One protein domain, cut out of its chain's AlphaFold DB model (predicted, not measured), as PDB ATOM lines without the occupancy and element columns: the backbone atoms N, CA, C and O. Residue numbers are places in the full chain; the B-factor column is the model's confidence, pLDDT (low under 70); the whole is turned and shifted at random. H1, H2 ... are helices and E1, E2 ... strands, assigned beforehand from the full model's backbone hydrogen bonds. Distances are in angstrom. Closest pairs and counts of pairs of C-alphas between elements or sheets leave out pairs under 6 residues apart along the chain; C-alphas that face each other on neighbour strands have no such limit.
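Overview. This is residues 8 to 69 of the 126 residues of an uncharacterized protein of Staphylococcus equorum (UniProt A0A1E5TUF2). What shape do these atoms make? A two-stranded hairpin, E1 and E2, stands at one end of a cluster of three helices whose centres make a triangle, with H2 packing on the hairpin. H1 and H3 run the same way and H2 runs back between them in the chain, while H3, the longest helix, reaches to the end far from the hairpin's turn. What is it made of, and how large is it? The 62 printed residues hold two named strands and three named helices in the order E1 E2 H1 H2 H3, the strands antiparallel, in a mixed class of helices and strands. The whole is compact, with a radius of gyration of the C-alphas of 11.3 A and spans of 34 by 24 by 17 A.

Along the chain. Where is the sheet? E1 is residues 15 to 21, 18.6 A from first to last C-alpha, and begins at C-alpha 15 at (126.018, 83.852, 191.933). E2 is residues 24 to 29, 16.1 A long. Where are the helices? H1 is residues 30 to 38, 12.3 A, and H2 is residues 43 to 51, 12.2 A. H3 is residues 54 to 69, 22.9 A, and ends at C-alpha 69 at (106.776, 81.002, 214.000).

Arrangement. How do the strands pair? The hairpin E1 and E2 is antiparallel at 146 degrees, with N 17 and O 28 within hydrogen-bond range at 2.7 A and N 26 and O 19 at 2.8 A. Residues 8 to 9 also pair, antiparallel, with residues 15 to 16 of E1. Which elements come near the sheet? The closest C-alphas of E2 and H2 are those of Val 26 and Lys 51, 6.0 A apart. E1 and H3 are apart. How do the helices meet? H2 and H3, a helical hairpin, touch, their closest C-alphas being those of His 49 and Leu 57, 4.8 A apart, and they run opposite ways at a steep tilt of 44 degrees; H3 touches H2 with residues 56 to 60 alone. H1 and H3 touch at a shallow tilt of 24 degrees, the same way, their closest C-alphas being those of Ala 36 and Ile 61, 6.0 A apart, and H3 does so with residues 57 to 61 alone. H1 and H2, also a helical hairpin, only just touch, with 3 pairs of C-alphas within 8 A, the closest those of Ala 36 and Ile 46 at 7.1 A, opposite ways at a steep tilt of 39 degrees. Are the helices' backbones complete? In H1, H2 and H3 every O i to N i+4 pair is within hydrogen-bond range.

Size, cuts and confidence. How far does it reach? The two C-alphas farthest apart are those of Asn 23 and Gly 69, 36.0 A. Is it cut, and are the links long? The printed part has no cut, and the four links between its named elements are tight. How confident is the model? The mean pLDDT of the printed part is 89.5, and no printed residue is under 70.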
ATOM      1  N   ALA A   8     128.698  78.887 190.636       89.88
ATOM      2  CA  ALA A   8     128.672  79.300 189.242       89.88
ATOM      3  C   ALA A   8     127.737  80.501 189.082       89.88
ATOM      4  O   ALA A   8     126.880  80.754 189.931       89.88
ATOM      5  N   LYS A   9     127.920  81.264 188.005       89.00
ATOM      6  CA  LYS A   9     126.944  82.286 187.627       89.00
ATOM      7  C   LYS A   9     125.822  81.626 186.842       89.00
ATOM      8  O   LYS A   9     126.082  80.763 186.010       89.00
ATOM      9  N   ASP A  10     124.598  82.033 187.133       85.25
ATOM     10  CA  ASP A  10     123.442  81.656 186.333       85.25
ATOM     11  C   ASP A  10     123.415  82.404 184.983       85.25
ATOM     12  O   ASP A  10     124.242  83.272 184.687       85.25
ATOM     13  N   ASP A  11     122.384  82.106 184.199       83.19
ATOM     14  CA  ASP A  11     122.002  82.769 182.949       83.19
ATOM     15  C   ASP A  11     121.781  84.292 183.066       83.19
ATOM     16  O   ASP A  11     121.767  85.002 182.064       83.19
ATOM     17  N   LYS A  12     121.623  84.812 184.286       83.31
ATOM     18  CA  LYS A  12     121.345  86.219 184.607       83.31
ATOM     19  C   LYS A  12     122.513  86.909 185.320       83.31
ATOM     20  O   LYS A  12     122.367  88.048 185.756       83.31
ATOM     21  N   GLY A  13     123.663  86.243 185.449       83.94
ATOM     22  CA  GLY A  13     124.852  86.738 186.140       83.94
ATOM     23  C   GLY A  13     124.833  86.668 187.676       83.94
ATOM     24  O   GLY A  13     125.813  87.089 188.295       83.94
ATOM     25  N   ASN A  14     123.785  86.130 188.304       86.81
ATOM     26  CA  ASN A  14     123.691  85.933 189.752       86.81
ATOM     27  C   ASN A  14     124.542  84.744 190.201       86.81
ATOM     28  O   ASN A  14     124.564  83.686 189.568       86.81
ATOM     29  N   LEU A  15     125.209  84.904 191.341       90.38
ATOM     30  CA  LEU A  15     126.018  83.852 191.933       90.38
ATOM     31  C   LEU A  15     125.115  82.789 192.570       90.38
ATOM     32  O   LEU A  15     124.373  83.069 193.510       90.38
ATOM     33  N   CYS A  16     125.218  81.562 192.079       91.12
ATOM     34  CA  CYS A  16     124.439  80.424 192.540       91.12
ATOM     35  C   CYS A  16     125.359  79.295 193.015       91.12
ATOM     36  O   CYS A  16     126.462  79.105 192.503       91.12
ATOM     37  N   PHE A  17     124.888  78.514 193.979       91.62
ATOM     38  CA  PHE A  17     125.395  77.174 194.221       91.62
ATOM     39  C   PHE A  17     124.843  76.208 193.177       91.62
ATOM     40  O   PHE A  17     123.658  76.255 192.840       91.62
ATOM     41  N   VAL A  18     125.707  75.314 192.707       90.50
ATOM     42  CA  VAL A  18     125.349  74.236 191.787       90.50
ATOM     43  C   VAL A  18     125.100  72.974 192.598       90.50
ATOM     44  O   VAL A  18     125.961  72.523 193.356       90.50
ATOM     45  N   MET A  19     123.903  72.414 192.456       88.81
ATOM     46  CA  MET A  19     123.511  71.146 193.063       88.81
ATOM     47  C   MET A  19     123.157  70.155 191.955       88.81
ATOM     48  O   MET A  19     122.466  70.525 191.016       88.81
ATOM     49  N   ILE A  20     123.584  68.898 192.074       84.75
ATOM     50  CA  ILE A  20     123.276  67.867 191.071       84.75
ATOM     51  C   ILE A  20     121.973  67.154 191.452       84.75
ATOM     52  O   ILE A  20     121.856  66.622 192.566       84.75
ATOM     53  N   ASP A  21     120.987  67.156 190.547       80.88
ATOM     54  CA  ASP A  21     119.761  66.352 190.611       80.88
ATOM     55  C   ASP A  21     119.673  65.299 189.531       80.88
ATOM     56  O   ASP A  21     119.418  65.628 188.382       80.88
ATOM     57  N   ASP A  22     119.844  64.039 189.925       78.81
ATOM     58  CA  ASP A  22     120.022  62.897 189.035       78.81
ATOM     59  C   ASP A  22     121.192  63.131 188.068       78.81
ATOM     60  O   ASP A  22     122.305  62.718 188.371       78.81
ATOM     61  N   ASN A  23     120.971  63.871 186.979       82.38
ATOM     62  CA  ASN A  23     121.987  64.311 186.013       82.38
ATOM     63  C   ASN A  23     121.836  65.789 185.591       82.38
ATOM     64  O   ASN A  23     122.474  66.231 184.640       82.38
ATOM     65  N   GLU A  24     120.981  66.559 186.265       84.62
ATOM     66  CA  GLU A  24     120.705  67.963 185.961       84.62
ATOM     67  C   GLU A  24     121.366  68.890 186.983       84.62
ATOM     68  O   GLU A  24     121.297  68.674 188.197       84.62
ATOM     69  N   GLU A  25     121.975  69.968 186.494       87.50
ATOM     70  CA  GLU A  25     122.484  71.036 187.347       87.50
ATOM     71  C   GLU A  25     121.342  71.955 187.787       87.50
ATOM     72  O   GLU A  25     120.674  72.611 186.987       87.50
ATOM     73  N   VAL A  26     121.130  72.025 189.096       89.25
ATOM     74  CA  VAL A  26     120.158  72.910 189.726       89.25
ATOM     75  C   VAL A  26     120.897  74.085 190.350       89.25
ATOM     76  O   VAL A  26     121.672  73.925 191.296       89.25
ATOM     77  N   PHE A  27     120.612  75.281 189.837       90.62
ATOM     78  CA  PHE A  27     121.170  76.532 190.339       90.62
ATOM     79  C   PHE A  27     120.307  77.091 191.468       90.62
ATOM     80  O   PHE A  27     119.135  77.432 191.274       90.62
ATOM     81  N   VAL A  28     120.909  77.220 192.645       91.75
ATOM     82  CA  VAL A  28     120.289  77.820 193.827       91.75
ATOM     83  C   VAL A  28     121.022  79.103 194.163       91.75
ATOM     84  O   VAL A  28     122.236  79.073 194.328       91.75
ATOM     85  N   ASP A  29     120.307  80.217 194.291       92.06
ATOM     86  CA  ASP A  29     120.919  81.477 194.716       92.06
ATOM     87  C   ASP A  29     121.652  81.292 196.057       92.06
ATOM     88  O   ASP A  29     121.175  80.582 196.948       92.06
ATOM     89  N   VAL A  30     122.844  81.877 196.181       90.69
ATOM     90  CA  VAL A  30     123.672  81.724 197.385       90.69
ATOM     91  C   VAL A  30     122.950  82.232 198.631       90.69
ATOM     92  O   VAL A  30     123.060  81.600 199.684       90.69
ATOM     93  N   GLU A  31     122.215  83.336 198.521       90.19
ATOM     94  CA  GLU A  31     121.492  83.918 199.648       90.19
ATOM     95  C   GLU A  31     120.275  83.063 200.011       90.19
ATOM     96  O   GLU A  31     120.137  82.681 201.172       90.19
ATOM     97  N   ASP A  32     119.490  82.619 199.020       92.12
ATOM     98  CA  ASP A  32     118.356  81.708 199.250       92.12
ATOM     99  C   ASP A  32     118.818  80.378 199.887       92.12
ATOM    100  O   ASP A  32     118.146  79.816 200.755       92.12
ATOM    101  N   TYR A  33     119.982  79.855 199.481       92.06
ATOM    102  CA  TYR A  33     120.558  78.647 200.075       92.06
ATOM    103  C   TYR A  33     120.962  78.866 201.536       92.06
ATOM    104  O   TYR A  33     120.655  78.029 202.389       92.06
ATOM    105  N   LYS A  34     121.652  79.973 201.844       91.12
ATOM    106  CA  LYS A  34     122.049  80.306 203.221       91.12
ATOM    107  C   LYS A  34     120.828  80.478 204.118       91.12
ATOM    108  O   LYS A  34     120.812  79.894 205.200       91.12
ATOM    109  N   GLU A  35     119.813  81.205 203.656       92.62
ATOM    110  CA  GLU A  35     118.555  81.408 204.378       92.62
ATOM    111  C   GLU A  35     117.874  80.063 204.666       92.62
ATOM    112  O   GLU A  35     117.568  79.733 205.813       92.62
ATOM    113  N   ALA A  36     117.739  79.206 203.651       92.44
ATOM    114  CA  ALA A  36     117.155  77.884 203.833       92.44
ATOM    115  C   ALA A  36     117.945  77.016 204.829       92.44
ATOM    116  O   ALA A  36     117.354  76.292 205.634       92.44
ATOM    117  N   LYS A  37     119.281  77.088 204.808       91.88
ATOM    118  CA  LYS A  37     120.140  76.369 205.759       91.88
ATOM    119  C   LYS A  37     120.016  76.900 207.185       91.88
ATOM    120  O   LYS A  37     120.024  76.080 208.100       91.88
ATOM    121  N   GLN A  38     119.887  78.213 207.369       89.88
ATOM    122  CA  GLN A  38     119.647  78.833 208.678       89.88
ATOM    123  C   GLN A  38     118.315  78.375 209.278       89.88
ATOM    124  O   GLN A  38     118.258  78.060 210.462       89.88
ATOM    125  N   LEU A  39     117.281  78.220 208.447       90.50
ATOM    126  CA  LEU A  39     115.988  77.656 208.848       90.50
ATOM    127  C   LEU A  39     116.012  76.130 209.068       90.50
ATOM    128  O   LEU A  39     114.978  75.524 209.337       90.50
ATOM    129  N   GLY A  40     117.166  75.471 208.919       90.62
ATOM    130  CA  GLY A  40     117.291  74.021 209.088       90.62
ATOM    131  C   GLY A  40     116.690  73.199 207.943       90.62
ATOM    132  O   GLY A  40     116.528  71.985 208.074       90.62
ATOM    133  N   ILE A  41     116.379  73.816 206.798       92.75
ATOM    134  CA  ILE A  41     115.816  73.106 205.648       92.75
ATOM    135  C   ILE A  41     116.872  72.153 205.073       92.75
ATOM    136  O   ILE A  41     118.025  72.509 204.803       92.75
ATOM    137  N   HIS A  42     116.467  70.899 204.875       91.19
ATOM    138  CA  HIS A  42     117.342  69.857 204.354       91.19
ATOM    139  C   HIS A  42     117.688  70.076 202.872       91.19
ATOM    140  O   HIS A  42     116.851  70.520 202.083       91.19
ATOM    141  N   TYR A  43     118.907  69.695 202.472       88.75
ATOM    142  CA  TYR A  43     119.430  69.948 201.123       88.75
ATOM    143  C   TYR A  43     118.537  69.359 200.017       88.75
ATOM    144  O   TYR A  43     118.332  69.999 198.989       88.75
ATOM    145  N   THR A  44     117.939  68.183 200.246       89.62
ATOM    146  CA  THR A  44     117.026  67.537 199.284       89.62
ATOM    147  C   THR A  44     115.773  68.368 199.023       89.62
ATOM    148  O   THR A  44     115.295  68.424 197.895       89.62
ATOM    149  N   ARG A  45     115.251  69.061 200.044       91.88
ATOM    150  CA  ARG A  45     114.081  69.941 199.910       91.88
ATOM    151  C   ARG A  45     114.435  71.232 199.187       91.88
ATOM    152  O   ARG A  45     113.675  71.638 198.313       91.88
ATOM    153  N   ILE A  46     115.582  71.834 199.510       92.38
ATOM    154  CA  ILE A  46     116.083  73.030 198.814       92.38
ATOM    155  C   ILE A  46     116.179  72.736 197.318       92.38
ATOM    156  O   ILE A  46     115.567  73.421 196.507       92.38
ATOM    157  N   LYS A  47     116.858  71.642 196.980       90.94
ATOM    158  CA  LYS A  47     117.049  71.156 195.618       90.94
ATOM    159  C   LYS A  47     115.724  70.877 194.892       90.94
ATOM    160  O   LYS A  47     115.502  71.405 193.807       90.94
ATOM    161  N   HIS A  48     114.800  70.144 195.520       92.06
ATOM    162  CA  HIS A  48     113.469  69.852 194.959       92.06
ATOM    163  C   HIS A  48     112.665  71.113 194.628       92.06
ATOM    164  O   HIS A  48     112.018  71.200 193.586       92.06
ATOM    165  N   HIS A  49     112.679  72.105 195.521       93.12
ATOM    166  CA  HIS A  49     111.952  73.354 195.300       93.12
ATOM    167  C   HIS A  49     112.679  74.299 194.341       93.12
ATOM    168  O   HIS A  49     112.010  75.017 193.601       93.12
ATOM    169  N   ALA A  50     114.012  74.262 194.303       91.62
ATOM    170  CA  ALA A  50     114.818  74.998 193.339       91.62
ATOM    171  C   ALA A  50     114.621  74.490 191.906       91.62
ATOM    172  O   ALA A  50     114.460  75.309 191.006       91.62
ATOM    173  N   LYS A  51     114.526  73.166 191.704       90.94
ATOM    174  CA  LYS A  51     114.234  72.550 190.397       90.94
ATOM    175  C   LYS A  51     112.908  73.024 189.803       90.94
ATOM    176  O   LYS A  51     112.793  73.234 188.603       90.94
ATOM    177  N   LYS A  52     111.907  73.267 190.654       90.88
ATOM    178  CA  LYS A  52     110.615  73.847 190.244       90.88
ATOM    179  C   LYS A  52     110.709  75.332 189.881       90.88
ATOM    180  O   LYS A  52     109.765  75.886 189.328       90.88
ATOM    181  N   GLY A  53     111.817  75.987 190.216       89.19
ATOM    182  CA  GLY A  53     112.109  77.382 189.917       89.19
ATOM    183  C   GLY A  53     112.315  78.236 191.169       89.19
ATOM    184  O   GLY A  53     111.767  77.980 192.242       89.19
ATOM    185  N   ARG A  54     113.055  79.338 191.018       87.44
ATOM    186  CA  ARG A  54     113.442  80.231 192.133       87.44
ATOM    187  C   ARG A  54     112.270  80.753 192.955       87.44
ATOM    188  O   ARG A  54     112.328  80.778 194.179       87.44
ATOM    189  N   ARG A  55     111.170  81.128 192.292       90.88
ATOM    190  CA  ARG A  55     109.950  81.585 192.980       90.88
ATOM    191  C   ARG A  55     109.364  80.499 193.884       90.88
ATOM    192  O   ARG A  55     108.838  80.820 194.945       90.88
ATOM    193  N   HIS A  56     109.458  79.227 193.489       93.38
ATOM    194  CA  HIS A  56     108.981  78.115 194.309       93.38
ATOM    195  C   HIS A  56     109.848  77.913 195.549       93.38
ATOM    196  O   HIS A  56     109.285  77.720 196.626       93.38
ATOM    197  N   LEU A  57     111.175  78.007 195.418       93.75
ATOM    198  CA  LEU A  57     112.079  77.940 196.565       93.75
ATOM    199  C   LEU A  57     111.828  79.083 197.553       93.75
ATOM    200  O   LEU A  57     111.561  78.812 198.719       93.75
ATOM    201  N   LYS A  58     111.804  80.340 197.092       93.56
ATOM    202  CA  LYS A  58     111.525  81.499 197.962       93.56
ATOM    203  C   LYS A  58     110.188  81.382 198.688       93.56
ATOM    204  O   LYS A  58     110.099  81.598 199.893       93.56
ATOM    205  N   ASN A  59     109.140  80.975 197.971       95.06
ATOM    206  CA  ASN A  59     107.834  80.748 198.586       95.06
ATOM    207  C   ASN A  59     107.856  79.611 199.612       95.06
ATOM    208  O   ASN A  59     107.121  79.675 200.598       95.06
ATOM    209  N   TYR A  60     108.654  78.568 199.384       94.81
ATOM    210  CA  TYR A  60     108.814  77.474 200.333       94.81
ATOM    211  C   TYR A  60     109.534  77.934 201.604       94.81
ATOM    212  O   TYR A  60     109.010  77.700 202.689       94.81
ATOM    213  N   ILE A  61     110.660  78.640 201.469       93.81
ATOM    214  CA  ILE A  61     111.426  79.231 202.578       93.81
ATOM    215  C   ILE A  61     110.512  80.111 203.442       93.81
ATOM    216  O   ILE A  61     110.352  79.847 204.631       93.81
ATOM    217  N   ARG A  62     109.788  81.054 202.822       92.69
ATOM    218  CA  ARG A  62     108.845  81.941 203.524       92.69
ATOM    219  C   ARG A  62     107.766  81.175 204.291       92.69
ATOM    220  O   ARG A  62     107.449  81.510 205.426       92.69
ATOM    221  N   LYS A  63     107.165  80.152 203.671       92.81
ATOM    222  CA  LYS A  63     106.135  79.327 204.327       92.81
ATOM    223  C   LYS A  63     106.709  78.490 205.469       92.81
ATOM    224  O   LYS A  63     105.997  78.230 206.434       92.81
ATOM    225  N   TYR A  64     107.950  78.033 205.337       91.81
ATOM    226  CA  TYR A  64     108.626  77.245 206.360       91.81
ATOM    227  C   TYR A  64     108.892  78.089 207.611       91.81
ATOM    228  O   TYR A  64     108.519  77.675 208.705       91.81
ATOM    229  N   ASP A  65     109.434  79.295 207.434       89.81
ATOM    230  CA  ASP A  65     109.672  80.243 208.526       89.81
ATOM    231  C   ASP A  65     108.369  80.637 209.244       89.81
ATOM    232  O   ASP A  65     108.259  80.534 210.466       89.81
ATOM    233  N   GLN A  66     107.316  80.949 208.479       88.44
ATOM    234  CA  GLN A  66     105.990  81.242 209.038       88.44
ATOM    235  C   GLN A  66     105.443  80.094 209.898       88.44
ATOM    236  O   GLN A  66     104.914  80.344 210.978       88.44
ATOM    237  N   ARG A  67     105.582  78.838 209.453       87.88
ATOM    238  CA  ARG A  67     105.138  77.672 210.236       87.88
ATOM    239  C   ARG A  67     105.922  77.526 211.531       87.88
ATOM    240  O   ARG A  67     105.306  77.372 212.572       87.88
ATOM    241  N   GLN A  68     107.247  77.658 211.485       82.06
ATOM    242  CA  GLN A  68     108.084  77.625 212.690       82.06
ATOM    243  C   GLN A  68     107.730  78.754 213.671       82.06
ATOM    244  O   GLN A  68     107.812  78.576 214.884       82.06
ATOM    245  N   GLY A  69     107.333  79.927 213.173       76.06
ATOM    246  CA  GLY A  69     106.776  81.002 214.000       76.06
ATOM    247  C   GLY A  69     105.460  80.611 214.681       76.06
ATOM    248  O   GLY A  69     105.325  80.773 215.890       76.06
TER     249      GLY A  69